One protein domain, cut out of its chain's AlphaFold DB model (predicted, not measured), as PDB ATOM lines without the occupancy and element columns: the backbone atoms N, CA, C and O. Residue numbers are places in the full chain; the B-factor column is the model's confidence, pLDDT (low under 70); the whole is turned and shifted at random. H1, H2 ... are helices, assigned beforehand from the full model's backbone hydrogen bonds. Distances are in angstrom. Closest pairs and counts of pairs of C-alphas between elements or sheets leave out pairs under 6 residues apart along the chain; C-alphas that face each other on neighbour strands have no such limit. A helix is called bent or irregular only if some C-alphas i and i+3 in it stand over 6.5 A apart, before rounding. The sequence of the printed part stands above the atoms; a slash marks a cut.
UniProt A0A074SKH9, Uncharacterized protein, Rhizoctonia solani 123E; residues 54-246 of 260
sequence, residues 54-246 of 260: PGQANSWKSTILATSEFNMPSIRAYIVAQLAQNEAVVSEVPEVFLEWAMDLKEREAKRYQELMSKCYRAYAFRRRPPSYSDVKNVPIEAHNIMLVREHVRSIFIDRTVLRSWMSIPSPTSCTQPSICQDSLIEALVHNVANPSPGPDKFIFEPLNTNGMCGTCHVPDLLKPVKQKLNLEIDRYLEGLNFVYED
ATOM      1  N   PRO A  54      26.762 -31.749  -9.655       62.34
ATOM      2  CA  PRO A  54      25.577 -31.831 -10.512       62.34
ATOM      3  C   PRO A  54      24.286 -31.817  -9.671       62.34
ATOM      4  O   PRO A  54      24.238 -32.408  -8.595       62.34
ATOM      5  N   GLY A  55      23.259 -31.094 -10.118       64.94
ATOM      6  CA  GLY A  55      22.015 -30.860  -9.373       64.94
ATOM      7  C   GLY A  55      22.018 -29.642  -8.440       64.94
ATOM      8  O   GLY A  55      20.949 -29.174  -8.043       64.94
ATOM      9  N   GLN A  56      23.182 -29.055  -8.127       71.94
ATOM     10  CA  GLN A  56      23.276 -27.879  -7.244       71.94
ATOM     11  C   GLN A  56      23.226 -26.535  -7.984       71.94
ATOM     12  O   GLN A  56      23.175 -25.480  -7.356       71.94
ATOM     13  N   ALA A  57      23.202 -26.507  -9.318       71.12
ATOM     14  CA  ALA A  57      23.149 -25.240 -10.056       71.12
ATOM     15  C   ALA A  57      21.947 -24.363  -9.651       71.12
ATOM     16  O   ALA A  57      22.075 -23.146  -9.515       71.12
ATOM     17  N   ASN A  58      20.800 -24.983  -9.358       70.94
ATOM     18  CA  ASN A  58      19.626 -24.271  -8.861       70.94
ATOM     19  C   ASN A  58      19.823 -23.701  -7.447       70.94
ATOM     20  O   ASN A  58      19.316 -22.614  -7.173       70.94
ATOM     21  N   SER A  59      20.586 -24.367  -6.570       76.31
ATOM     22  CA  SER A  59      20.912 -23.816  -5.245       76.31
ATOM     23  C   SER A  59      21.887 -22.643  -5.324       76.31
ATOM     24  O   SER A  59      21.866 -21.776  -4.461       76.31
ATOM     25  N   TRP A  60      22.690 -22.551  -6.390       84.94
ATOM     26  CA  TRP A  60      23.540 -21.385  -6.640       84.94
ATOM     27  C   TRP A  60      22.771 -20.174  -7.180       84.94
ATOM     28  O   TRP A  60      23.280 -19.055  -7.104       84.94
ATOM     29  N   LYS A  61      21.538 -20.349  -7.682       85.00
ATOM     30  CA  LYS A  61      20.740 -19.246  -8.241       85.00
ATOM     31  C   LYS A  61      20.464 -18.147  -7.220       85.00
ATOM     32  O   LYS A  61      20.612 -16.976  -7.561       85.00
ATOM     33  N   SER A  62      20.110 -18.493  -5.983       85.12
ATOM     34  CA  SER A  62      19.884 -17.500  -4.923       85.12
ATOM     35  C   SER A  62      21.168 -16.754  -4.563       85.12
ATOM     36  O   SER A  62      21.156 -15.531  -4.464       85.12
ATOM     37  N   THR A  63      22.304 -17.452  -4.493       88.38
ATOM     38  CA  THR A  63      23.608 -16.838  -4.208       88.38
ATOM     39  C   THR A  63      24.069 -15.917  -5.345       88.38
ATOM     40  O   THR A  63      24.581 -14.829  -5.086       88.38
ATOM     41  N   ILE A  64      23.837 -16.286  -6.610       88.25
ATOM     42  CA  ILE A  64      24.077 -15.400  -7.761       88.25
ATOM     43  C   ILE A  64      23.178 -14.160  -7.697       88.25
ATOM     44  O   ILE A  64      23.671 -13.047  -7.872       88.25
ATOM     45  N   LEU A  65      21.887 -14.306  -7.389       86.56
ATOM     46  CA  LEU A  65      20.992 -13.157  -7.215       86.56
ATOM     47  C   LEU A  65      21.453 -12.249  -6.065       86.56
ATOM     48  O   LEU A  65      21.478 -11.029  -6.231       86.56
ATOM     49  N   ALA A  66      21.922 -12.832  -4.962       87.88
ATOM     50  CA  ALA A  66      22.478 -12.102  -3.830       87.88
ATOM     51  C   ALA A  66      23.660 -11.217  -4.236       87.88
ATOM     52  O   ALA A  66      23.740 -10.064  -3.815       87.88
ATOM     53  N   THR A  67      24.549 -11.691  -5.119       89.50
ATOM     54  CA  THR A  67      25.642 -10.836  -5.619       89.50
ATOM     55  C   THR A  67      25.135  -9.595  -6.354       89.50
ATOM     56  O   THR A  67      25.773  -8.549  -6.280       89.50
ATOM     57  N   SER A  68      23.991  -9.673  -7.037       85.56
ATOM     58  CA  SER A  68      23.364  -8.511  -7.669       85.56
ATOM     59  C   SER A  68      22.756  -7.572  -6.625       85.56
ATOM     60  O   SER A  68      22.972  -6.365  -6.707       85.56
ATOM     61  N   GLU A  69      22.060  -8.115  -5.618       87.56
ATOM     62  CA  GLU A  69      21.465  -7.341  -4.513       87.56
ATOM     63  C   GLU A  69      22.522  -6.571  -3.707       87.56
ATOM     64  O   GLU A  69      22.309  -5.415  -3.346       87.56
ATOM     65  N   PHE A  70      23.687  -7.181  -3.480       87.56
ATOM     66  CA  PHE A  70      24.808  -6.562  -2.770       87.56
ATOM     67  C   PHE A  70      25.784  -5.800  -3.681       87.56
ATOM     68  O   PHE A  70      26.821  -5.340  -3.208       87.56
ATOM     69  N   ASN A  71      25.472  -5.649  -4.974       87.69
ATOM     70  CA  ASN A  71      26.314  -4.966  -5.961       87.69
ATOM     71  C   ASN A  71      27.768  -5.493  -6.003       87.69
ATOM     72  O   ASN A  71      28.738  -4.733  -5.985       87.69
ATOM     73  N   MET A  72      27.918  -6.817  -6.080       88.19
ATOM     74  CA  MET A  72      29.188  -7.552  -6.130       88.19
ATOM     75  C   MET A  72      29.425  -8.208  -7.510       88.19
ATOM     76  O   MET A  72      29.546  -9.433  -7.604       88.19
ATOM     77  N   PRO A  73      29.518  -7.438  -8.613       86.38
ATOM     78  CA  PRO A  73      29.590  -7.991  -9.969       86.38
ATOM     79  C   PRO A  73      30.841  -8.848 -10.221       86.38
ATOM     80  O   PRO A  73      30.768  -9.820 -10.966       86.38
ATOM     81  N   SER A  74      31.974  -8.537  -9.583       85.00
ATOM     82  CA  SER A  74      33.201  -9.343  -9.703       85.00
ATOM     83  C   SER A  74      33.065 -10.709  -9.030       85.00
ATOM     84  O   SER A  74      33.535 -11.707  -9.568       85.00
ATOM     85  N   ILE A  75      32.379 -10.768  -7.883       87.12
ATOM     86  CA  ILE A  75      32.083 -12.032  -7.197       87.12
ATOM     87  C   ILE A  75      31.079 -12.842  -8.014       87.12
ATOM     88  O   ILE A  75      31.273 -14.042  -8.191       87.12
ATOM     89  N   ARG A  76      30.064 -12.186  -8.595       87.75
ATOM     90  CA  ARG A  76      29.122 -12.819  -9.529       87.75
ATOM     91  C   ARG A  76      29.848 -13.501 -10.682       87.75
ATOM     92  O   ARG A  76      29.665 -14.693 -10.904       87.75
ATOM     93  N   ALA A  77      30.697 -12.750 -11.383       85.19
ATOM     94  CA  ALA A  77      31.473 -13.252 -12.508       85.19
ATOM     95  C   ALA A  77      32.393 -14.411 -12.100       85.19
ATOM     96  O   ALA A  77      32.462 -15.419 -12.802       85.19
ATOM     97  N   TYR A  78      33.041 -14.305 -10.937       85.38
ATOM     98  CA  TYR A  78      33.869 -15.373 -10.385       85.38
ATOM     99  C   TYR A  78      33.064 -16.655 -10.118       85.38
ATOM    100  O   TYR A  78      33.455 -17.708 -10.612       85.38
ATOM    101  N   ILE A  79      31.924 -16.574  -9.420       87.31
ATOM    102  CA  ILE A  79      31.056 -17.733  -9.142       87.31
ATOM    103  C   ILE A  79      30.605 -18.386 -10.450       87.31
ATOM    104  O   ILE A  79      30.785 -19.589 -10.626       87.31
ATOM    105  N   VAL A  80      30.065 -17.600 -11.388       88.56
ATOM    106  CA  VAL A  80      29.590 -18.126 -12.678       88.56
ATOM    107  C   VAL A  80      30.728 -18.803 -13.442       88.56
ATOM    108  O   VAL A  80      30.542 -19.906 -13.952       88.56
ATOM    109  N   ALA A  81      31.916 -18.193 -13.485       86.31
ATOM    110  CA  ALA A  81      33.075 -18.768 -14.158       86.31
ATOM    111  C   ALA A  81      33.534 -20.088 -13.518       86.31
ATOM    112  O   ALA A  81      33.922 -20.999 -14.245       86.31
ATOM    113  N   GLN A  82      33.481 -20.210 -12.188       85.94
ATOM    114  CA  GLN A  82      33.834 -21.446 -11.483       85.94
ATOM    115  C   GLN A  82      32.802 -22.549 -11.728       85.94
ATOM    116  O   GLN A  82      33.167 -23.657 -12.114       85.94
ATOM    117  N   LEU A  83      31.508 -22.236 -11.615       86.88
ATOM    118  CA  LEU A  83      30.433 -23.185 -11.919       86.88
ATOM    119  C   LEU A  83      30.488 -23.659 -13.380       86.88
ATOM    120  O   LEU A  83      30.307 -24.842 -13.662       86.88
ATOM    121  N   ALA A  84      30.817 -22.755 -14.307       86.88
ATOM    122  CA  ALA A  84      30.940 -23.052 -15.731       86.88
ATOM    123  C   ALA A  84      32.118 -23.975 -16.091       86.88
ATOM    124  O   ALA A  84      32.182 -24.458 -17.227       86.88
ATOM    125  N   GLN A  85      33.070 -24.221 -15.182       86.75
ATOM    126  CA  GLN A  85      34.141 -25.200 -15.410       86.75
ATOM    127  C   GLN A  85      33.614 -26.639 -15.394       86.75
ATOM    128  O   GLN A  85      34.194 -27.499 -16.056       86.75
ATOM    129  N   ASN A  86      32.500 -26.903 -14.703       86.50
ATOM    130  CA  ASN A  86      31.879 -28.220 -14.664       86.50
ATOM    131  C   ASN A  86      30.868 -28.381 -15.818       86.50
ATOM    132  O   ASN A  86      29.723 -27.937 -15.736       86.50
ATOM    133  N   GLU A  87      31.284 -29.037 -16.908       84.06
ATOM    134  CA  GLU A  87      30.444 -29.227 -18.103       84.06
ATOM    135  C   GLU A  87      29.157 -30.016 -17.829       84.06
ATOM    136  O   GLU A  87      28.143 -29.767 -18.486       84.06
ATOM    137  N   ALA A  88      29.173 -30.939 -16.862       84.06
ATOM    138  CA  ALA A  88      27.990 -31.710 -16.488       84.06
ATOM    139  C   ALA A  88      26.922 -30.805 -15.857       84.06
ATOM    140  O   ALA A  88      25.760 -30.862 -16.251       84.06
ATOM    141  N   VAL A  89      27.342 -29.904 -14.962       84.62
ATOM    142  CA  VAL A  89      26.461 -28.924 -14.306       84.62
ATOM    143  C   VAL A  89      25.845 -27.968 -15.333       84.62
ATOM    144  O   VAL A  89      24.640 -27.717 -15.303       84.62
ATOM    145  N   VAL A  90      26.644 -27.470 -16.286       88.19
ATOM    146  CA  VAL A  90      26.135 -26.602 -17.366       88.19
ATOM    147  C   VAL A  90      25.157 -27.355 -18.270       88.19
ATOM    148  O   VAL A  90      24.158 -26.792 -18.706       88.19
ATOM    149  N   SER A  91      25.426 -28.630 -18.552       86.94
ATOM    150  CA  SER A  91      24.609 -29.442 -19.460       86.94
ATOM    151  C   SER A  91      23.243 -29.828 -18.876       86.94
ATOM    152  O   SER A  91      22.283 -30.041 -19.629       86.94
ATOM    153  N   GLU A  92      23.136 -29.888 -17.550       84.38
ATOM    154  CA  GLU A  92      21.901 -30.178 -16.817       84.38
ATOM    155  C   GLU A  92      20.911 -29.003 -16.860       84.38
ATOM    156  O   GLU A  92      19.741 -29.200 -17.185       84.38
ATOM    157  N   VAL A  93      21.384 -27.772 -16.630       86.38
ATOM    158  CA  VAL A  93      20.542 -26.556 -16.603       86.38
ATOM    159  C   VAL A  93      21.114 -25.399 -17.445       86.38
ATOM    160  O   VAL A  93      21.343 -24.295 -16.941       86.38
ATOM    161  N   PRO A  94      21.344 -25.600 -18.755       88.75
ATOM    162  CA  PRO A  94      21.920 -24.596 -19.639       88.75
ATOM    163  C   PRO A  94      21.057 -23.335 -19.730       88.75
ATOM    164  O   PRO A  94      21.605 -22.267 -19.957       88.75
ATOM    165  N   GLU A  95      19.738 -23.408 -19.510       88.56
ATOM    166  CA  GLU A  95      18.860 -22.237 -19.383       88.56
ATOM    167  C   GLU A  95      19.298 -21.267 -18.281       88.56
ATOM    168  O   GLU A  95      19.300 -20.056 -18.495       88.56
ATOM    169  N   VAL A  96      19.699 -21.789 -17.119       87.88
ATOM    170  CA  VAL A  96      20.098 -20.977 -15.965       87.88
ATOM    171  C   VAL A  96      21.436 -20.299 -16.243       87.88
ATOM    172  O   VAL A  96      21.598 -19.109 -15.989       87.88
ATOM    173  N   PHE A  97      22.384 -21.036 -16.821       89.69
ATOM    174  CA  PHE A  97      23.683 -20.481 -17.195       89.69
ATOM    175  C   PHE A  97      23.591 -19.480 -18.346       89.69
ATOM    176  O   PHE A  97      24.360 -18.522 -18.368       89.69
ATOM    177  N   LEU A  98      22.651 -19.669 -19.273       89.19
ATOM    178  CA  LEU A  98      22.400 -18.721 -20.353       89.19
ATOM    179  C   LEU A  98      21.828 -17.403 -19.808       89.19
ATOM    180  O   LEU A  98      22.326 -16.341 -20.172       89.19
ATOM    181  N   GLU A  99      20.870 -17.474 -18.874       87.19
ATOM    182  CA  GLU A  99      20.347 -16.314 -18.128       87.19
ATOM    183  C   GLU A  99      21.501 -15.554 -17.441       87.19
ATOM    184  O   GLU A  99      21.661 -14.350 -17.632       87.19
ATOM    185  N   TRP A 100      22.387 -16.264 -16.733       87.25
ATOM    186  CA  TRP A 100      23.543 -15.643 -16.074       87.25
ATOM    187  C   TRP A 100      24.577 -15.075 -17.044       87.25
ATOM    188  O   TRP A 100      25.198 -14.057 -16.747       87.25
ATOM    189  N   ALA A 101      24.790 -15.714 -18.195       85.94
ATOM    190  CA  ALA A 101      25.706 -15.210 -19.207       85.94
ATOM    191  C   ALA A 101      25.232 -13.845 -19.726       85.94
ATOM    192  O   ALA A 101      26.026 -12.906 -19.796       85.94
ATOM    193  N   MET A 102      23.938 -13.696 -20.020       82.00
ATOM    194  CA  MET A 102      23.369 -12.424 -20.481       82.00
ATOM    195  C   MET A 102      23.634 -11.277 -19.494       82.00
ATOM    196  O   MET A 102      24.011 -10.185 -19.920       82.00
ATOM    197  N   ASP A 103      23.571 -11.550 -18.187       78.06
ATOM    198  CA  ASP A 103      23.870 -10.586 -17.115       78.06
ATOM    199  C   ASP A 103      25.369 -10.227 -16.975       78.06
ATOM    200  O   ASP A 103      25.734  -9.303 -16.232       78.06
ATOM    201  N   LEU A 104      26.265 -10.956 -17.652       74.06
ATOM    202  CA  LEU A 104      27.720 -10.726 -17.670       74.06
ATOM    203  C   LEU A 104      28.215 -10.014 -18.941       74.06
ATOM    204  O   LEU A 104      29.362  -9.547 -18.966       74.06
ATOM    205  N   LYS A 105      27.368  -9.911 -19.975       68.88
ATOM    206  CA  LYS A 105      27.713  -9.456 -21.335       68.88
ATOM    207  C   LYS A 105      28.494  -8.136 -21.380       68.88
ATOM    208  O   LYS A 105      29.379  -7.981 -22.214       68.88
ATOM    209  N   GLU A 106      28.205  -7.203 -20.475       63.97
ATOM    210  CA  GLU A 106      28.793  -5.856 -20.493       63.97
ATOM    211  C   GLU A 106      30.237  -5.776 -19.972       63.97
ATOM    212  O   GLU A 106      30.946  -4.828 -20.304       63.97
ATOM    213  N   ARG A 107      30.694  -6.731 -19.145       63.09
ATOM    214  CA  ARG A 107      31.977  -6.602 -18.418       63.09
ATOM    215  C   ARG A 107      33.025  -7.643 -18.790       63.09
ATOM    216  O   ARG A 107      34.213  -7.372 -18.640       63.09
ATOM    217  N   GLU A 108      32.617  -8.814 -19.281       70.62
ATOM    218  CA  GLU A 108      33.530  -9.939 -19.533       70.62
ATOM    219  C   GLU A 108      33.216 -10.667 -20.851       70.62
ATOM    220  O   GLU A 108      32.924 -11.863 -20.864       70.62
ATOM    221  N   ALA A 109      33.306  -9.954 -21.982       70.44
ATOM    222  CA  ALA A 109      32.900 -10.443 -23.308       70.44
ATOM    223  C   ALA A 109      33.438 -11.842 -23.677       70.44
ATOM    224  O   ALA A 109      32.695 -12.668 -24.203       70.44
ATOM    225  N   LYS A 110      34.703 -12.146 -23.353       76.50
ATOM    226  CA  LYS A 110      35.305 -13.457 -23.651       76.50
ATOM    227  C   LYS A 110      34.679 -14.594 -22.833       76.50
ATOM    228  O   LYS A 110      34.278 -15.610 -23.392       76.50
ATOM    229  N   ARG A 111      34.566 -14.424 -21.511       75.38
ATOM    230  CA  ARG A 111      33.970 -15.436 -20.617       75.38
ATOM    231  C   ARG A 111      32.481 -15.616 -20.893       75.38
ATOM    232  O   ARG A 111      31.981 -16.736 -20.849       75.38
ATOM    233  N   TYR A 112      31.804 -14.522 -21.240       81.06
ATOM    234  CA  TYR A 112      30.443 -14.541 -21.757       81.06
ATOM    235  C   TYR A 112      30.324 -15.455 -22.985       81.06
ATOM    236  O   TYR A 112      29.525 -16.388 -22.969       81.06
ATOM    237  N   GLN A 113      31.146 -15.249 -24.018       82.88
ATOM    238  CA  GLN A 113      31.105 -16.061 -25.241       82.88
ATOM    239  C   GLN A 113      31.384 -17.547 -24.979       82.88
ATOM    240  O   GLN A 113      30.675 -18.406 -25.505       82.88
ATOM    241  N   GLU A 114      32.369 -17.860 -24.132       86.00
ATOM    242  CA  GLU A 114      32.693 -19.242 -23.758       86.00
ATOM    243  C   GLU A 114      31.517 -19.938 -23.052       86.00
ATOM    244  O   GLU A 114      31.175 -21.075 -23.390       86.00
ATOM    245  N   LEU A 115      30.858 -19.257 -22.106       88.81
ATOM    246  CA  LEU A 115      29.698 -19.805 -21.401       88.81
ATOM    247  C   LEU A 115      28.487 -19.972 -22.324       88.81
ATOM    248  O   LEU A 115      27.840 -21.022 -22.305       88.81
ATOM    249  N   MET A 116      28.210 -18.973 -23.166       89.44
ATOM    250  CA  MET A 116      27.147 -19.048 -24.171       89.44
ATOM    251  C   MET A 116      27.359 -20.257 -25.085       89.44
ATOM    252  O   MET A 116      26.437 -21.051 -25.269       89.44
ATOM    253  N   SER A 117      28.579 -20.451 -25.602       90.25
ATOM    254  CA  SER A 117      28.906 -21.603 -26.448       90.25
ATOM    255  C   SER A 117      28.650 -22.933 -25.730       90.25
ATOM    256  O   SER A 117      27.980 -23.808 -26.283       90.25
ATOM    257  N   LYS A 118      29.074 -23.077 -24.464       92.00
ATOM    258  CA  LYS A 118      28.777 -24.279 -23.661       92.00
ATOM    259  C   LYS A 118      27.273 -24.540 -23.537       92.00
ATOM    260  O   LYS A 118      26.837 -25.673 -23.736       92.00
ATOM    261  N   CYS A 119      26.478 -23.503 -23.276       92.62
ATOM    262  CA  CYS A 119      25.022 -23.622 -23.178       92.62
ATOM    263  C   CYS A 119      24.397 -24.041 -24.519       92.62
ATOM    264  O   CYS A 119      23.579 -24.962 -24.562       92.62
ATOM    265  N   TYR A 120      24.814 -23.429 -25.631       93.50
ATOM    266  CA  TYR A 120      24.333 -23.802 -26.963       93.50
ATOM    267  C   TYR A 120      24.690 -25.245 -27.328       93.50
ATOM    268  O   TYR A 120      23.836 -25.959 -27.850       93.50
ATOM    269  N   ARG A 121      25.902 -25.713 -27.004       93.25
ATOM    270  CA  ARG A 121      26.301 -27.119 -27.198       93.25
ATOM    271  C   ARG A 121      25.423 -28.069 -26.386       93.25
ATOM    272  O   ARG A 121      24.930 -29.055 -26.936       93.25
ATOM    273  N   ALA A 122      25.168 -27.748 -25.115       92.19
ATOM    274  CA  ALA A 122      24.271 -28.532 -24.269       92.19
ATOM    275  C   ALA A 122      22.874 -28.658 -24.898       92.19
ATOM    276  O   ALA A 122      22.344 -29.764 -25.012       92.19
ATOM    277  N   TYR A 123      22.305 -27.557 -25.392       92.38
ATOM    278  CA  TYR A 123      21.027 -27.583 -26.103       92.38
ATOM    279  C   TYR A 123      21.061 -28.355 -27.419       92.38
ATOM    280  O   TYR A 123      20.138 -29.119 -27.708       92.38
ATOM    281  N   ALA A 124      22.106 -28.166 -28.222       93.38
ATOM    282  CA  ALA A 124      22.213 -28.777 -29.537       93.38
ATOM    283  C   ALA A 124      22.262 -30.308 -29.452       93.38
ATOM    284  O   ALA A 124      21.663 -31.005 -30.274       93.38
ATOM    285  N   PHE A 125      22.924 -30.830 -28.417       92.62
ATOM    286  CA  PHE A 125      23.069 -32.264 -28.193       92.62
ATOM    287  C   PHE A 125      21.931 -32.893 -27.388       92.62
ATOM    288  O   PHE A 125      21.883 -34.121 -27.291       92.62
ATOM    289  N   ARG A 126      20.987 -32.113 -26.844       91.38
ATOM    290  CA  ARG A 126      19.779 -32.666 -26.213       91.38
ATOM    291  C   ARG A 126      18.916 -33.387 -27.252       91.38
ATOM    292  O   ARG A 126      18.619 -32.882 -28.345       91.38
ATOM    293  N   ARG A 127      18.460 -34.594 -26.899       90.25
ATOM    294  CA  ARG A 127      17.541 -35.363 -27.752       90.25
ATOM    295  C   ARG A 127      16.158 -34.728 -27.787       90.25
ATOM    296  O   ARG A 127      15.584 -34.607 -28.869       90.25
ATOM    297  N   ARG A 128      15.646 -34.290 -26.632       88.19
ATOM    298  CA  ARG A 128      14.366 -33.577 -26.551       88.19
ATOM    299  C   ARG A 128      14.469 -32.184 -27.189       88.19
ATOM    300  O   ARG A 128      15.537 -31.573 -27.142       88.19
ATOM    301  N   PRO A 129      13.403 -31.679 -27.824       87.00
ATOM    302  CA  PRO A 129      13.347 -30.275 -28.212       87.00
ATOM    303  C   PRO A 129      13.312 -29.369 -26.965       87.00
ATOM    304  O   PRO A 129      12.839 -29.811 -25.911       87.00
ATOM    305  N   PRO A 130      13.793 -28.115 -27.068       87.75
ATOM    306  CA  PRO A 130      13.573 -27.113 -26.035       87.75
ATOM    307  C   PRO A 130      12.071 -26.928 -25.797       87.75
ATOM    308  O   PRO A 130      11.287 -26.767 -26.732       87.75
ATOM    309  N   SER A 131      11.675 -26.986 -24.536       88.06
ATOM    310  CA  SER A 131      10.335 -26.666 -24.064       88.06
ATOM    311  C   SER A 131      10.228 -25.174 -23.755       88.06
ATOM    312  O   SER A 131      11.237 -24.497 -23.560       88.06
ATOM    313  N   TYR A 132       9.002 -24.660 -23.634       87.88
ATOM    314  CA  TYR A 132       8.782 -23.268 -23.232       87.88
ATOM    315  C   TYR A 132       9.481 -22.923 -21.907       87.88
ATOM    316  O   TYR A 132      10.067 -21.852 -21.787       87.88
ATOM    317  N   SER A 133       9.486 -23.832 -20.925       85.94
ATOM    318  CA  SER A 133      10.151 -23.592 -19.639       85.94
ATOM    319  C   SER A 133      11.664 -23.434 -19.746       85.94
ATOM    320  O   SER A 133      12.221 -22.706 -18.931       85.94
ATOM    321  N   ASP A 134      12.302 -24.063 -20.740       85.56
ATOM    322  CA  ASP A 134      13.750 -23.945 -20.947       85.56
ATOM    323  C   ASP A 134      14.118 -22.567 -21.522       85.56
ATOM    324  O   ASP A 134      15.192 -22.042 -21.258       85.56
ATOM    325  N   VAL A 135      13.225 -21.955 -22.309       86.88
ATOM    326  CA  VAL A 135      13.549 -20.738 -23.077       86.88
ATOM    327  C   VAL A 135      12.789 -19.483 -22.643       86.88
ATOM    328  O   VAL A 135      13.086 -18.393 -23.124       86.88
ATOM    329  N   LYS A 136      11.828 -19.592 -21.716       86.50
ATOM    330  CA  LYS A 136      10.966 -18.469 -21.291       86.50
ATOM    331  C   LYS A 136      11.732 -17.253 -20.757       86.50
ATOM    332  O   LYS A 136      11.251 -16.135 -20.904       86.50
ATOM    333  N   ASN A 137      12.896 -17.469 -20.144       83.38
ATOM    334  CA  ASN A 137      13.718 -16.405 -19.556       83.38
ATOM    335  C   ASN A 137      14.759 -15.846 -20.542       83.38
ATOM    336  O   ASN A 137      15.447 -14.888 -20.214       83.38
ATOM    337  N   VAL A 138      14.871 -16.438 -21.734       83.44
ATOM    338  CA  VAL A 138      15.902 -16.146 -22.743       83.44
ATOM    339  C   VAL A 138      15.270 -16.049 -24.147       83.44
ATOM    340  O   VAL A 138      15.625 -16.794 -25.060       83.44
ATOM    341  N   PRO A 139      14.253 -15.183 -24.346       77.25
ATOM    342  CA  PRO A 139      13.423 -15.198 -25.554       77.25
ATOM    343  C   PRO A 139      14.181 -14.830 -26.839       77.25
ATOM    344  O   PRO A 139      13.796 -15.284 -27.915       77.25
ATOM    345  N   ILE A 140      15.249 -14.031 -26.749       79.44
ATOM    346  CA  ILE A 140      16.083 -13.673 -27.908       79.44
ATOM    347  C   ILE A 140      16.925 -14.889 -28.317       79.44
ATOM    348  O   ILE A 140      17.003 -15.255 -29.490       79.44
ATOM    349  N   GLU A 141      17.500 -15.569 -27.333       86.88
ATOM    350  CA  GLU A 141      18.365 -16.726 -27.502       86.88
ATOM    351  C   GLU A 141      17.569 -17.981 -27.867       86.88
ATOM    352  O   GLU A 141      18.116 -18.871 -28.510       86.88
ATOM    353  N   ALA A 142      16.275 -18.046 -27.536       87.94
ATOM    354  CA  ALA A 142      15.379 -19.145 -27.897       87.94
ATOM    355  C   ALA A 142      15.450 -19.479 -29.396       87.94
ATOM    356  O   ALA A 142      15.538 -20.648 -29.778       87.94
ATOM    357  N   HIS A 143      15.472 -18.449 -30.246       87.94
ATOM    358  CA  HIS A 143      15.608 -18.621 -31.688       87.94
ATOM    359  C   HIS A 143      16.981 -19.193 -32.069       87.94
ATOM    360  O   HIS A 143      17.055 -20.162 -32.824       87.94
ATOM    361  N   ASN A 144      18.062 -18.656 -31.497       89.75
ATOM    362  CA  ASN A 144      19.422 -19.135 -31.752       89.75
ATOM    363  C   ASN A 144      19.614 -20.581 -31.277       89.75
ATOM    364  O   ASN A 144      20.234 -21.377 -31.978       89.75
ATOM    365  N   ILE A 145      19.029 -20.954 -30.135       92.19
ATOM    366  CA  ILE A 145      19.011 -22.332 -29.633       92.19
ATOM    367  C   ILE A 145      18.390 -23.262 -30.681       92.19
ATOM    368  O   ILE A 145      18.960 -24.312 -30.985       92.19
ATOM    369  N   MET A 146      17.242 -22.879 -31.253       91.06
ATOM    370  CA  MET A 146      16.595 -23.664 -32.307       91.06
ATOM    371  C   MET A 146      17.478 -23.766 -33.555       91.06
ATOM    372  O   MET A 146      17.682 -24.872 -34.049       91.06
ATOM    373  N   LEU A 147      18.047 -22.654 -34.031       92.44
ATOM    374  CA  LEU A 147      18.913 -22.641 -35.216       92.44
ATOM    375  C   LEU A 147      20.153 -23.525 -35.048       92.44
ATOM    376  O   LEU A 147      20.429 -24.363 -35.903       92.44
ATOM    377  N   VAL A 148      20.875 -23.382 -33.933       93.81
ATOM    378  CA  VAL A 148      22.074 -24.183 -33.638       93.81
ATOM    379  C   VAL A 148      21.716 -25.664 -33.556       93.81
ATOM    380  O   VAL A 148      22.419 -26.513 -34.105       93.81
ATOM    381  N   ARG A 149      20.599 -25.994 -32.900       93.12
ATOM    382  CA  ARG A 149      20.131 -27.375 -32.782       93.12
ATOM    383  C   ARG A 149      19.802 -27.978 -34.145       93.12
ATOM    384  O   ARG A 149      20.219 -29.101 -34.411       93.12
ATOM    385  N   GLU A 150      19.079 -27.261 -35.000       92.75
ATOM    386  CA  GLU A 150      18.746 -27.751 -36.342       92.75
ATOM    387  C   GLU A 150      19.983 -27.852 -37.240       92.75
ATOM    388  O   GLU A 150      20.137 -28.841 -37.958       92.75
ATOM    389  N   HIS A 151      20.923 -26.909 -37.127       94.06
ATOM    390  CA  HIS A 151      22.215 -26.992 -37.804       94.06
ATOM    391  C   HIS A 151      22.959 -28.280 -37.426       94.06
ATOM    392  O   HIS A 151      23.301 -29.074 -38.302       94.06
ATOM    393  N   VAL A 152      23.115 -28.557 -36.127       93.25
ATOM    394  CA  VAL A 152      23.746 -29.797 -35.654       93.25
ATOM    395  C   VAL A 152      23.009 -31.029 -36.160       93.25
ATOM    396  O   VAL A 152      23.645 -31.964 -36.635       93.25
ATOM    397  N   ARG A 153      21.673 -31.040 -36.112       91.94
ATOM    398  CA  ARG A 153      20.872 -32.174 -36.596       91.94
ATOM    399  C   ARG A 153      21.041 -32.426 -38.091       91.94
ATOM    400  O   ARG A 153      21.097 -33.587 -38.487       91.94
ATOM    401  N   SER A 154      21.180 -31.376 -38.898       92.69
ATOM    402  CA  SER A 154      21.395 -31.505 -40.343       92.69
ATOM    403  C   SER A 154      22.701 -32.224 -40.692       92.69
ATOM    404  O   SER A 154      22.737 -32.986 -41.655       92.69
ATOM    405  N   ILE A 155      23.741 -32.085 -39.862       92.38
ATOM    406  CA  ILE A 155      25.017 -32.796 -40.039       92.38
ATOM    407  C   ILE A 155      24.805 -34.315 -39.955       92.38
ATOM    408  O   ILE A 155      25.448 -35.069 -40.678       92.38
ATOM    409  N   PHE A 156      23.862 -34.779 -39.127       91.19
ATOM    410  CA  PHE A 156      23.557 -36.207 -39.001       91.19
ATOM    411  C   PHE A 156      22.794 -36.790 -40.198       91.19
ATOM    412  O   PHE A 156      22.680 -38.010 -40.302       91.19
ATOM    413  N   ILE A 157      22.299 -35.951 -41.112       88.62
ATOM    414  CA  ILE A 157      21.710 -36.409 -42.378       88.62
ATOM    415  C   ILE A 157      22.822 -36.902 -43.316       88.62
ATOM    416  O   ILE A 157      22.645 -37.905 -44.010       88.62
ATOM    417  N   ASP A 158      23.991 -36.253 -43.295       90.44
ATOM    418  CA  ASP A 158      25.134 -36.633 -44.121       90.44
ATOM    419  C   ASP A 158      26.064 -37.616 -43.393       90.44
ATOM    420  O   ASP A 158      27.028 -37.273 -42.701       90.44
ATOM    421  N   ARG A 159      25.793 -38.903 -43.610       90.94
ATOM    422  CA  ARG A 159      26.603 -40.003 -43.065       90.94
ATOM    423  C   ARG A 159      28.051 -39.977 -43.558       90.94
ATOM    424  O   ARG A 159      28.931 -40.488 -42.866       90.94
ATOM    425  N   THR A 160      28.314 -39.408 -44.737       89.88
ATOM    426  CA  THR A 160      29.671 -39.345 -45.296       89.88
ATOM    427  C   THR A 160      30.530 -38.348 -44.525       89.88
ATOM    428  O   THR A 160      31.670 -38.667 -44.178       89.88
ATOM    429  N   VAL A 161      29.948 -37.204 -44.149       90.69
ATOM    430  CA  VAL A 161      30.584 -36.206 -43.281       90.69
ATOM    431  C   VAL A 161      30.908 -36.818 -41.922       90.69
ATOM    432  O   VAL A 161      32.068 -36.773 -41.506       90.69
ATOM    433  N   LEU A 162      29.941 -37.476 -41.272       89.94
ATOM    434  CA  LEU A 162      30.176 -38.132 -39.978       89.94
ATOM    435  C   LEU A 162      31.291 -39.181 -40.046       89.94
ATOM    436  O   LEU A 162      32.167 -39.207 -39.178       89.94
ATOM    437  N   ARG A 163      31.300 -40.014 -41.094       89.56
ATOM    438  CA  ARG A 163      32.337 -41.035 -41.285       89.56
ATOM    439  C   ARG A 163      33.720 -40.410 -41.477       89.56
ATOM    440  O   ARG A 163      34.686 -40.910 -40.914       89.56
ATOM    441  N   SER A 164      33.818 -39.290 -42.199       89.94
ATOM    442  CA  SER A 164      35.088 -38.571 -42.391       89.94
ATOM    443  C   SER A 164      35.682 -38.027 -41.083       89.94
ATOM    444  O   SER A 164      36.899 -37.889 -40.959       89.94
ATOM    445  N   TRP A 165      34.836 -37.738 -40.090       90.50
ATOM    446  CA  TRP A 165      35.263 -37.245 -38.779       90.50
ATOM    447  C   TRP A 165      35.679 -38.359 -37.826       90.50
ATOM    448  O   TRP A 165      36.431 -38.107 -36.886       90.50
ATOM    449  N   MET A 166      35.237 -39.592 -38.069       85.50
ATOM    450  CA  MET A 166      35.705 -40.773 -37.349       85.50
ATOM    451  C   MET A 166      37.066 -41.199 -37.915       85.50
ATOM    452  O   MET A 166      37.174 -42.144 -38.697       85.50
ATOM    453  N   SER A 167      38.119 -40.455 -37.566       67.25
ATOM    454  CA  SER A 167      39.470 -40.717 -38.068       67.25
ATOM    455  C   SER A 167      39.980 -42.118 -37.688       67.25
ATOM    456  O   SER A 167      39.786 -42.599 -36.576       67.25
ATOM    457  N   ILE A 168      40.653 -42.743 -38.654       56.62
ATOM    458  CA  ILE A 168      41.376 -44.025 -38.605       56.62
ATOM    459  C   ILE A 168      42.807 -43.716 -38.093       56.62
ATOM    460  O   ILE A 168      43.354 -42.688 -38.493       56.62
ATOM    461  N   PRO A 169      43.430 -44.532 -37.220       57.94
ATOM    462  CA  PRO A 169      43.269 -45.972 -37.124       57.94
ATOM    463  C   PRO A 169      42.234 -46.377 -36.095       57.94
ATOM    464  O   PRO A 169      42.305 -46.019 -34.922       57.94
ATOM    465  N   SER A 170      41.317 -47.231 -36.534       61.41
ATOM    466  CA  SER A 170      40.709 -48.189 -35.626       61.41
ATOM    467  C   SER A 170      41.796 -48.907 -34.819       61.41
ATOM    468  O   SER A 170      42.907 -49.077 -35.334       61.41
ATOM    469  N   PRO A 171      41.485 -49.385 -33.601       67.19
ATOM    470  CA  PRO A 171      42.382 -50.268 -32.865       67.19
ATOM    471  C   PRO A 171      42.951 -51.320 -33.819       67.19
ATOM    472  O   PRO A 171      42.195 -51.895 -34.603       67.19
ATOM    473  N   THR A 172      44.263 -51.551 -33.799       66.69
ATOM    474  CA  THR A 172      44.941 -52.473 -34.736       66.69
ATOM    475  C   THR A 172      44.376 -53.894 -34.684       66.69
ATOM    476  O   THR A 172      44.513 -54.656 -35.635       66.69
ATOM    477  N   SER A 173      43.701 -54.236 -33.588       78.75
ATOM    478  CA  SER A 173      42.981 -55.488 -33.368       78.75
ATOM    479  C   SER A 173      41.594 -55.557 -34.023       78.75
ATOM    480  O   SER A 173      40.991 -56.627 -34.050       78.75
ATOM    481  N   CYS A 174      41.046 -54.443 -34.515       86.38
ATOM    482  CA  CYS A 174      39.744 -54.420 -35.166       86.38
ATOM    483  C   CYS A 174      39.869 -54.887 -36.618       86.38
ATOM    484  O   CYS A 174      40.455 -54.211 -37.461       86.38
ATOM    485  N   THR A 175      39.256 -56.027 -36.926       86.19
ATOM    486  CA  THR A 175      39.235 -56.600 -38.279       86.19
ATOM    487  C   THR A 175      38.173 -55.973 -39.185       86.19
ATOM    488  O   THR A 175      38.220 -56.154 -40.399       86.19
ATOM    489  N   GLN A 176      37.211 -55.238 -38.613       88.38
ATOM    490  CA  GLN A 176      36.051 -54.677 -39.316       88.38
ATOM    491  C   GLN A 176      35.740 -53.234 -38.869       88.38
ATOM    492  O   GLN A 176      34.685 -52.961 -38.287       88.38
ATOM    493  N   PRO A 177      36.652 -52.280 -39.120       87.81
ATOM    494  CA  PRO A 177      36.514 -50.917 -38.618       87.81
ATOM    495  C   PRO A 177      35.352 -50.144 -39.242       87.81
ATOM    496  O   PRO A 177      34.668 -49.411 -38.532       87.81
ATOM    497  N   SER A 178      35.083 -50.354 -40.531       88.69
ATOM    498  CA  SER A 178      33.956 -49.731 -41.233       88.69
ATOM    499  C   SER A 178      32.610 -50.138 -40.635       88.69
ATOM    500  O   SER A 178      31.776 -49.277 -40.391       88.69
ATOM    501  N   ILE A 179      32.421 -51.423 -40.316       90.25
ATOM    502  CA  ILE A 179      31.188 -51.921 -39.686       90.25
ATOM    503  C   ILE A 179      31.000 -51.285 -38.307       90.25
ATOM    504  O   ILE A 179      29.909 -50.825 -37.989       90.25
ATOM    505  N   CYS A 180      32.064 -51.189 -37.505       90.06
ATOM    506  CA  CYS A 180      31.980 -50.556 -36.187       90.06
ATOM    507  C   CYS A 180      31.630 -49.062 -36.277       90.06
ATOM    508  O   CYS A 180      30.832 -48.571 -35.478       90.06
ATOM    509  N   GLN A 181      32.215 -48.343 -37.241       89.31
ATOM    510  CA  GLN A 181      31.881 -46.943 -37.512       89.31
ATOM    511  C   GLN A 181      30.429 -46.796 -37.966       89.31
ATOM    512  O   GLN A 181      29.716 -45.936 -37.460       89.31
ATOM    513  N   ASP A 182      29.969 -47.663 -38.866       90.88
ATOM    514  CA  ASP A 182      28.604 -47.631 -39.383       90.88
ATOM    515  C   ASP A 182      27.581 -47.927 -38.284       90.88
ATOM    516  O   ASP A 182      26.624 -47.172 -38.137       90.88
ATOM    517  N   SER A 183      27.827 -48.930 -37.434       92.25
ATOM    518  CA  SER A 183      27.012 -49.192 -36.239       92.25
ATOM    519  C   SER A 183      26.926 -47.967 -35.322       92.25
ATOM    520  O   SER A 183      25.849 -47.642 -34.823       92.25
ATOM    521  N   LEU A 184      28.041 -47.258 -35.112       91.81
ATOM    522  CA  LEU A 184      28.064 -46.052 -34.285       91.81
ATOM    523  C   LEU A 184      27.289 -44.893 -34.928       91.81
ATOM    524  O   LEU A 184      26.522 -44.213 -34.245       91.81
ATOM    525  N   ILE A 185      27.468 -44.673 -36.234       92.94
ATOM    526  CA  ILE A 185      26.737 -43.652 -36.996       92.94
ATOM    527  C   ILE A 185      25.236 -43.941 -36.952       92.94
ATOM    528  O   ILE A 185      24.461 -43.035 -36.655       92.94
ATOM    529  N   GLU A 186      24.815 -45.187 -37.172       92.94
ATOM    530  CA  GLU A 186      23.403 -45.580 -37.083       92.94
ATOM    531  C   GLU A 186      22.831 -45.327 -35.686       92.94
ATOM    532  O   GLU A 186      21.743 -44.766 -35.557       92.94
ATOM    533  N   ALA A 187      23.577 -45.659 -34.627       92.62
ATOM    534  CA  ALA A 187      23.154 -45.392 -33.255       92.62
ATOM    535  C   ALA A 187      22.971 -43.886 -32.980       92.62
ATOM    536  O   ALA A 187      22.000 -43.483 -32.330       92.62
ATOM    537  N   LEU A 188      23.874 -43.046 -33.497       93.12
ATOM    538  CA  LEU A 188      23.788 -41.589 -33.382       93.12
ATOM    539  C   LEU A 188      22.592 -41.026 -34.158       93.12
ATOM    540  O   LEU A 188      21.798 -40.272 -33.596       93.12
ATOM    541  N   VAL A 189      22.435 -41.423 -35.424       93.00
ATOM    542  CA  VAL A 189      21.311 -41.012 -36.282       93.00
ATOM    543  C   VAL A 189      19.984 -41.419 -35.646       93.00
ATOM    544  O   VAL A 189      19.067 -40.604 -35.546       93.00
ATOM    545  N   HIS A 190      19.902 -42.643 -35.122       91.94
ATOM    546  CA  HIS A 190      18.739 -43.116 -34.385       91.94
ATOM    547  C   HIS A 190      18.434 -42.234 -33.163       91.94
ATOM    548  O   HIS A 190      17.280 -41.865 -32.947       91.94
ATOM    549  N   ASN A 191      19.440 -41.856 -32.369       91.69
ATOM    550  CA  ASN A 191      19.241 -40.988 -31.205       91.69
ATOM    551  C   ASN A 191      18.813 -39.559 -31.575       91.69
ATOM    552  O   ASN A 191      18.046 -38.944 -30.829       91.69
ATOM    553  N   VAL A 192      19.283 -39.036 -32.710       90.44
ATOM    554  CA  VAL A 192      18.889 -37.722 -33.240       90.44
ATOM    555  C   VAL A 192      17.435 -37.731 -33.716       90.44
ATOM    556  O   VAL A 192      16.692 -36.788 -33.414       90.44
ATOM    557  N   ALA A 193      17.042 -38.799 -34.421       88.69
ATOM    558  CA  ALA A 193      15.713 -38.985 -35.000       88.69
ATOM    559  C   ALA A 193      14.635 -39.339 -33.964       88.69
ATOM    560  O   ALA A 193      13.467 -39.033 -34.185       88.69
ATOM    561  N   ASN A 194      15.011 -39.950 -32.834       87.00
ATOM    562  CA  ASN A 194      14.082 -40.382 -31.789       87.00
ATOM    563  C   ASN A 194      14.242 -39.533 -30.516       87.00
ATOM    564  O   ASN A 194      15.132 -39.811 -29.694       87.00
ATOM    565  N   PRO A 195      13.383 -38.514 -30.307       78.19
ATOM    566  CA  PRO A 195      13.398 -37.699 -29.102       78.19
ATOM    567  C   PRO A 195      13.227 -38.566 -27.852       78.19
ATOM    568  O   PRO A 195      12.393 -39.469 -27.807       78.19
ATOM    569  N   SER A 196      14.023 -38.290 -26.823       78.00
ATOM    570  CA  SER A 196      13.821 -38.886 -25.502       78.00
ATOM    571  C   SER A 196      12.741 -38.105 -24.744       78.00
ATOM    572  O   SER A 196      12.750 -36.875 -24.822       78.00
ATOM    573  N   PRO A 197      11.872 -38.773 -23.963       66.00
ATOM    574  CA  PRO A 197      10.950 -38.087 -23.058       66.00
ATOM    575  C   PRO A 197      11.664 -37.466 -21.843       66.00
ATOM    576  O   PRO A 197      11.157 -36.520 -21.255       66.00
ATOM    577  N   GLY A 198      12.839 -37.986 -21.461       65.75
ATOM    578  CA  GLY A 198      13.608 -37.505 -20.308       65.75
ATOM    579  C   GLY A 198      14.555 -36.340 -20.641       65.75
ATOM    580  O   GLY A 198      15.097 -36.320 -21.756       65.75
ATOM    581  N   PRO A 199      14.790 -35.413 -19.690       60.25
ATOM    582  CA  PRO A 199      15.606 -34.217 -19.893       60.25
ATOM    583  C   PRO A 199      17.105 -34.479 -20.081       60.25
ATOM    584  O   PRO A 199      17.755 -33.690 -20.763       60.25
ATOM    585  N   ASP A 200      17.605 -35.622 -19.607       64.50
ATOM    586  CA  ASP A 200      19.050 -35.852 -19.434       64.50
ATOM    587  C   ASP A 200      19.682 -36.726 -20.522       64.50
ATOM    588  O   ASP A 200      20.807 -37.202 -20.385       64.50
ATOM    589  N   LYS A 201      18.958 -36.995 -21.616       79.69
ATOM    590  CA  LYS A 201      19.491 -37.837 -22.697       79.69
ATOM    591  C   LYS A 201      20.059 -36.992 -23.827       79.69
ATOM    592  O   LYS A 201      19.322 -36.335 -24.573       79.69
ATOM    593  N   PHE A 202      21.373 -37.081 -23.988       88.38
ATOM    594  CA  PHE A 202      22.112 -36.490 -25.097       88.38
ATOM    595  C   PHE A 202      22.155 -37.439 -26.296       88.38
ATOM    596  O   PHE A 202      21.959 -38.645 -26.168       88.38
ATOM    597  N   ILE A 203      22.419 -36.907 -27.491       90.56
ATOM    598  CA  ILE A 203      22.525 -37.714 -28.720       90.56
ATOM    599  C   ILE A 203      23.591 -38.815 -28.615       90.56
ATOM    600  O   ILE A 203      23.473 -39.854 -29.261       90.56
ATOM    601  N   PHE A 204      24.590 -38.612 -27.756       91.06
ATOM    602  CA  PHE A 204      25.706 -39.526 -27.562       91.06
ATOM    603  C   PHE A 204      25.432 -40.648 -26.554       91.06
ATOM    604  O   PHE A 204      26.254 -41.554 -26.479       91.06
ATOM    605  N   GLU A 205      24.349 -40.603 -25.760       85.06
ATOM    606  CA  GLU A 205      24.171 -41.522 -24.622       85.06
ATOM    607  C   GLU A 205      22.685 -41.829 -24.297       85.06
ATOM    608  O   GLU A 205      21.854 -40.916 -24.230       85.06
ATOM    609  N   PRO A 206      22.317 -43.105 -24.042       85.94
ATOM    610  CA  PRO A 206      23.069 -44.320 -24.370       85.94
ATOM    611  C   PRO A 206      23.044 -44.594 -25.885       85.94
ATOM    612  O   PRO A 206      22.081 -44.239 -26.574       85.94
ATOM    613  N   LEU A 207      24.085 -45.248 -26.405       87.25
ATOM    614  CA  LEU A 207      24.150 -45.704 -27.797       87.25
ATOM    615  C   LEU A 207      23.966 -47.214 -27.860       87.25
ATOM    616  O   LEU A 207      24.600 -47.957 -27.114       87.25
ATOM    617  N   ASN A 208      23.103 -47.661 -28.768       84.44
ATOM    618  CA  ASN A 208      22.980 -49.075 -29.077       84.44
ATOM    619  C   ASN A 208      24.122 -49.479 -30.013       84.44
ATOM    620  O   ASN A 208      24.080 -49.181 -31.201       84.44
ATOM    621  N   THR A 209      25.136 -50.148 -29.477       82.50
ATOM    622  CA  THR A 209      26.358 -50.500 -30.211       82.50
ATOM    623  C   THR A 209      26.349 -51.942 -30.712       82.50
ATOM    624  O   THR A 209      27.406 -52.544 -30.903       82.50
ATOM    625  N   ASN A 210      25.158 -52.515 -30.923       85.62
ATOM    626  CA  ASN A 210      25.011 -53.819 -31.561       85.62
ATOM    627  C   ASN A 210      25.765 -53.835 -32.905       85.62
ATOM    628  O   ASN A 210      25.567 -52.971 -33.759       85.62
ATOM    629  N   GLY A 211      26.640 -54.825 -33.081       81.06
ATOM    630  CA  GLY A 211      27.485 -54.953 -34.273       81.06
ATOM    631  C   GLY A 211      28.869 -54.304 -34.161       81.06
ATOM    632  O   GLY A 211      29.700 -54.528 -35.038       81.06
ATOM    633  N   MET A 212      29.169 -53.577 -33.078       87.81
ATOM    634  CA  MET A 212      30.543 -53.155 -32.788       87.81
ATOM    635  C   MET A 212      31.346 -54.308 -32.180       87.81
ATOM    636  O   MET A 212      30.850 -55.064 -31.343       87.81
ATOM    637  N   CYS A 213      32.609 -54.440 -32.584       87.38
ATOM    638  CA  CYS A 213      33.511 -55.410 -31.976       87.38
ATOM    639  C   CYS A 213      33.926 -54.964 -30.563       87.38
ATOM    640  O   CYS A 213      33.979 -53.771 -30.264       87.38
ATOM    641  N   GLY A 214      34.291 -55.921 -29.705       83.75
ATOM    642  CA  GLY A 214      34.686 -55.634 -28.318       83.75
ATOM    643  C   GLY A 214      35.962 -54.794 -28.170       83.75
ATOM    644  O   GLY A 214      36.211 -54.262 -27.096       83.75
ATOM    645  N   THR A 215      36.763 -54.653 -29.231       86.25
ATOM    646  CA  THR A 215      37.984 -53.831 -29.217       86.25
ATOM    647  C   THR A 215      37.727 -52.371 -29.584       86.25
ATOM    648  O   THR A 215      38.548 -51.513 -29.283       86.25
ATOM    649  N   CYS A 216      36.615 -52.073 -30.264       86.19
ATOM    650  CA  CYS A 216      36.238 -50.709 -30.622       86.19
ATOM    651  C   CYS A 216      35.544 -50.040 -29.435       86.19
ATOM    652  O   CYS A 216      34.332 -50.161 -29.256       86.19
ATOM    653  N   HIS A 217      36.309 -49.305 -28.635       85.44
ATOM    654  CA  HIS A 217      35.758 -48.526 -27.535       85.44
ATOM    655  C   HIS A 217      34.966 -47.321 -28.065       85.44
ATOM    656  O   HIS A 217      35.488 -46.448 -28.758       85.44
ATOM    657  N   VAL A 218      33.679 -47.268 -27.711       88.44
ATOM    658  CA  VAL A 218      32.746 -46.204 -28.121       88.44
ATOM    659  C   VAL A 218      33.253 -44.798 -27.772       88.44
ATOM    660  O   VAL A 218      33.194 -43.934 -28.649       88.44
ATOM    661  N   PRO A 219      33.783 -44.529 -26.556       88.12
ATOM    662  CA  PRO A 219      34.283 -43.198 -26.219       88.12
ATOM    663  C   PRO A 219      35.388 -42.709 -27.162       88.12
ATOM    664  O   PRO A 219      35.382 -41.539 -27.550       88.12
ATOM    665  N   ASP A 220      36.284 -43.603 -27.586       85.50
ATOM    666  CA  ASP A 220      37.414 -43.261 -28.455       85.50
ATOM    667  C   ASP A 220      36.949 -42.897 -29.865       85.50
ATOM    668  O   ASP A 220      37.410 -41.908 -30.437       85.50
ATOM    669  N   LEU A 221      35.974 -43.638 -30.399       85.94
ATOM    670  CA  LEU A 221      35.380 -43.359 -31.707       85.94
ATOM    671  C   LEU A 221      34.507 -42.093 -31.703       85.94
ATOM    672  O   LEU A 221      34.447 -41.377 -32.702       85.94
ATOM    673  N   LEU A 222      33.847 -41.785 -30.581       89.81
ATOM    674  CA  LEU A 222      33.025 -40.579 -30.437       89.81
ATOM    675  C   LEU A 222      33.839 -39.309 -30.221       89.81
ATOM    676  O   LEU A 222      33.386 -38.235 -30.617       89.81
ATOM    677  N   LYS A 223      35.000 -39.397 -29.567       89.75
ATOM    678  CA  LYS A 223      35.829 -38.237 -29.225       89.75
ATOM    679  C   LYS A 223      36.077 -37.293 -30.414       89.75
ATOM    680  O   LYS A 223      35.773 -36.107 -30.261       89.75
ATOM    681  N   PRO A 224      36.559 -37.749 -31.588       90.50
ATOM    682  CA  PRO A 224      36.798 -36.847 -32.714       90.50
ATOM    683  C   PRO A 224      35.497 -36.276 -33.299       90.50
ATOM    684  O   PRO A 224      35.462 -35.109 -33.687       90.50
ATOM    685  N   VAL A 225      34.401 -37.042 -33.284       91.94
ATOM    686  CA  VAL A 225      33.078 -36.573 -33.731       91.94
ATOM    687  C   VAL A 225      32.556 -35.462 -32.820       91.94
ATOM    688  O   VAL A 225      32.158 -34.409 -33.311       91.94
ATOM    689  N   LYS A 226      32.615 -35.652 -31.493       92.69
ATOM    690  CA  LYS A 226      32.245 -34.630 -30.497       92.69
ATOM    691  C   LYS A 226      33.079 -33.357 -30.678       92.69
ATOM    692  O   LYS A 226      32.528 -32.261 -30.675       92.69
ATOM    693  N   GLN A 227      34.391 -33.495 -30.883       92.69
ATOM    694  CA  GLN A 227      35.284 -32.357 -31.127       92.69
ATOM    695  C   GLN A 227      34.912 -31.592 -32.403       92.69
ATOM    696  O   GLN A 227      34.814 -30.368 -32.367       92.69
ATOM    697  N   LYS A 228      34.669 -32.294 -33.515       94.56
ATOM    698  CA  LYS A 228      34.262 -31.663 -34.777       94.56
ATOM    699  C   LYS A 228      32.906 -30.974 -34.667       94.56
ATOM    700  O   LYS A 228      32.793 -29.832 -35.092       94.56
ATOM    701  N   LEU A 229      31.924 -31.606 -34.027       94.38
ATOM    702  CA  LEU A 229      30.616 -30.992 -33.782       94.38
ATOM    703  C   LEU A 229      30.721 -29.721 -32.934       94.38
ATOM    704  O   LEU A 229      30.094 -28.724 -33.272       94.38
ATOM    705  N   ASN A 230      31.536 -29.726 -31.876       93.88
ATOM    706  CA  ASN A 230      31.767 -28.526 -31.068       93.88
ATOM    707  C   ASN A 230      32.355 -27.378 -31.903       93.88
ATOM    708  O   ASN A 230      31.888 -26.250 -31.786       93.88
ATOM    709  N   LEU A 231      33.326 -27.672 -32.776       93.75
ATOM    710  CA  LEU A 231      33.925 -26.677 -33.671       93.75
ATOM    711  C   LEU A 231      32.935 -26.142 -34.715       93.75
ATOM    712  O   LEU A 231      32.977 -24.958 -35.039       93.75
ATOM    713  N   GLU A 232      32.059 -26.992 -35.255       94.25
ATOM    714  CA  GLU A 232      31.006 -26.544 -36.177       94.25
ATOM    715  C   GLU A 232      29.979 -25.654 -35.468       94.25
ATOM    716  O   GLU A 232      29.591 -24.624 -36.014       94.25
ATOM    717  N   ILE A 233      29.599 -25.983 -34.227       94.06
ATOM    718  CA  ILE A 233      28.731 -25.125 -33.408       94.06
ATOM    719  C   ILE A 233      29.387 -23.761 -33.182       94.06
ATOM    720  O   ILE A 233      28.732 -22.745 -33.395       94.06
ATOM    721  N   ASP A 234      30.663 -23.724 -32.792       91.94
ATOM    722  CA  ASP A 234      31.381 -22.464 -32.568       91.94
ATOM    723  C   ASP A 234      31.422 -21.601 -33.832       91.94
ATOM    724  O   ASP A 234      31.044 -20.431 -33.793       91.94
ATOM    725  N   ARG A 235      31.786 -22.195 -34.976       92.44
ATOM    726  CA  ARG A 235      31.821 -21.492 -36.266       92.44
ATOM    727  C   ARG A 235      30.440 -20.972 -36.672       92.44
ATOM    728  O   ARG A 235      30.316 -19.869 -37.202       92.44
ATOM    729  N   TYR A 236      29.394 -21.761 -36.436       92.62
ATOM    730  CA  TYR A 236      28.025 -21.354 -36.737       92.62
ATOM    731  C   TYR A 236      27.570 -20.193 -35.842       92.62
ATOM    732  O   TYR A 236      26.964 -19.240 -36.332       92.62
ATOM    733  N   LEU A 237      27.912 -20.228 -34.549       89.69
ATOM    734  CA  LEU A 237      27.626 -19.149 -33.599       89.69
ATOM    735  C   LEU A 237      28.345 -17.844 -33.961       89.69
ATOM    736  O   LEU A 237      27.735 -16.780 -33.872       89.69
ATOM    737  N   GLU A 238      29.605 -17.912 -34.397       87.62
ATOM    738  CA  GLU A 238      30.329 -16.749 -34.928       87.62
ATOM    739  C   GLU A 238      29.553 -16.113 -36.090       87.62
ATOM    740  O   GLU A 238      29.298 -14.910 -36.069       87.62
ATOM    741  N   GLY A 239      29.080 -16.926 -37.042       85.06
ATOM    742  CA  GLY A 239      28.264 -16.462 -38.167       85.06
ATOM    743  C   GLY A 239      26.925 -15.836 -37.757       85.06
ATOM    744  O   GLY A 239      26.515 -14.838 -38.346       85.06
ATOM    745  N   LEU A 240      26.254 -16.374 -36.731       82.75
ATOM    746  CA  LEU A 240      25.005 -15.800 -36.215       82.75
ATOM    747  C   LEU A 240      25.214 -14.426 -35.563       82.75
ATOM    748  O   LEU A 240      24.358 -13.554 -35.704       82.75
ATOM    749  N   ASN A 241      26.341 -14.213 -34.879       70.31
ATOM    750  CA  ASN A 241      26.632 -12.940 -34.216       70.31
ATOM    751  C   ASN A 241      26.843 -11.789 -35.221       70.31
ATOM    752  O   ASN A 241      26.369 -10.684 -34.963       70.31
ATOM    753  N   PHE A 242      27.432 -12.051 -36.398       54.81
ATOM    754  CA  PHE A 242      27.569 -11.047 -37.469       54.81
ATOM    755  C   PHE A 242      26.219 -10.531 -37.996       54.81
ATOM    756  O   PHE A 242      26.091  -9.360 -38.340       54.81
ATOM    757  N   VAL A 243      25.179 -11.371 -38.013       54.12
ATOM    758  CA  VAL A 243      23.850 -10.979 -38.516       54.12
ATOM    759  C   VAL A 243      23.161  -9.958 -37.598       54.12
ATOM    760  O   VAL A 243      22.334  -9.178 -38.067       54.12
ATOM    761  N   TYR A 244      23.496  -9.932 -36.303       46.88
ATOM    762  CA  TYR A 244      22.880  -9.016 -35.337       46.88
ATOM    763  C   TYR A 244      23.585  -7.662 -35.218       46.88
ATOM    764  O   TYR A 244      22.916  -6.682 -34.891       46.88
ATOM    765  N   GLU A 245      24.885  -7.580 -35.501       48.31
ATOM    766  CA  GLU A 245      25.622  -6.307 -35.476       48.31
ATOM    767  C   GLU A 245      25.306  -5.422 -36.698       48.31
ATOM    768  O   GLU A 245      25.292  -4.198 -36.575       48.31
ATOM    769  N   ASP A 246      24.922  -6.028 -37.828       42.34
ATOM    770  CA  ASP A 246      24.567  -5.323 -39.071       42.34
ATOM    771  C   ASP A 246      23.056  -5.061 -39.247       42.34
ATOM    772  O   ASP A 246      22.616  -4.531 -40.276       42.34
TER     773      ASP A 246
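This is residues 54 to 246 of the 260 residues of an uncharacterized protein of Rhizoctonia solani 123E (UniProt A0A074SKH9). The longest helix, H10, runs from a smaller head made of H8, H9 and the long links at residues 166 to 176 and 194 to 217 to a stack of helices at the other end. In that stack the helical hairpin of H1 and H2 lies over the hairpin of H4 and H5, and H7 and H10 cross each other on the other side of H5; the short helices H3 and H6 sit at its margins. The printed part has 193 residues with ten named helices, H1 to H10 in chain order, and no named strand; the class is all helix. It is compact, with a radius of gyration of the C-alphas of 18.6 A, but elongated, with spans of 63 by 38 by 30 A.

H10, residues 218 to 245, is 41.2 A long from C-alpha 218 at (32.746, -46.204, -28.121) to C-alpha 245 at (25.622, -6.307, -35.476). It has a kink of 27 degrees near residue 225 and is only just irregular, with C-alphas 221 and 224 6.7 A apart. H5, residues 109 to 125, is 24.4 A long, H7, residues 139 to 155, 25.6 A, and H9, residues 177 to 193, 24.3 A. H1, residues 57 to 69, begins with C-alpha 57 at (23.149, -25.240, -10.056). The others are H2, residues 73 to 83, H3, 87 to 92, H4, 94 to 102, H6, 132 to 135, and H8, 159 to 165.

H5 is the hub and touches four helices. With residues 117 to 121 alone it touches H10 at a steep tilt of 56 degrees, the closest C-alphas being those of Ser 117 and Asp 234, 6.7 A apart. It touches H7 with residues 120 to 125 alone, closest at Ala 124 and Arg 149, whose C-alphas are 4.1 A apart. H4 and H5 form a hairpin at a shallow tilt of 22 degrees, closest at the C-alphas of Pro 94 and Cys 119, 4.8 A. H3 touches H5, with the C-alphas of Ser 91 and Ala 122 closest at 4.9 A. H7 touches H10 at a steep tilt of 46 degrees, opposite ways; the closest C-alphas, of Val 148 and Ile 233, are 6.7 A apart. H1 and H4 only just touch, with 3 pairs of C-alphas within 8 A, the closest those of Asn 58 and Val 96, 7.8 A. H1 and H2 form a hairpin, closest at the C-alphas of Thr 67 and Arg 76, 5.6 A. H6 touches no helix; its Asp 134 C-alpha is 5.6 A from that of Glu 95 in H4. H8 touches H10, closest at the C-alphas of Trp 165 and Val 225, 5.5 A, and H9, closest at Arg 163 and Gln 181, 7.0 A between C-alphas. H5 is apart from H8 and H9. Each O i to N i+4 pair is within hydrogen-bond range in H2, H3, H4, H5, H8 and H9, against 7 of 9 in H1, 11 of 13 in H7 and 20 of 24 in H10; H6 is too short for such a pair.

The two C-alphas farthest apart, of Phe 70 and Thr 175, are 63.0 A apart. The printed part has no cut. The links from H8 to H9, 11 residues, and from H9 to H10, 24 residues, are long. The mean pLDDT of the printed part is 84.6; residues 54 to 55, 105 to 107, 167 to 172, 197 to 200 and 242 to 246 are under 70.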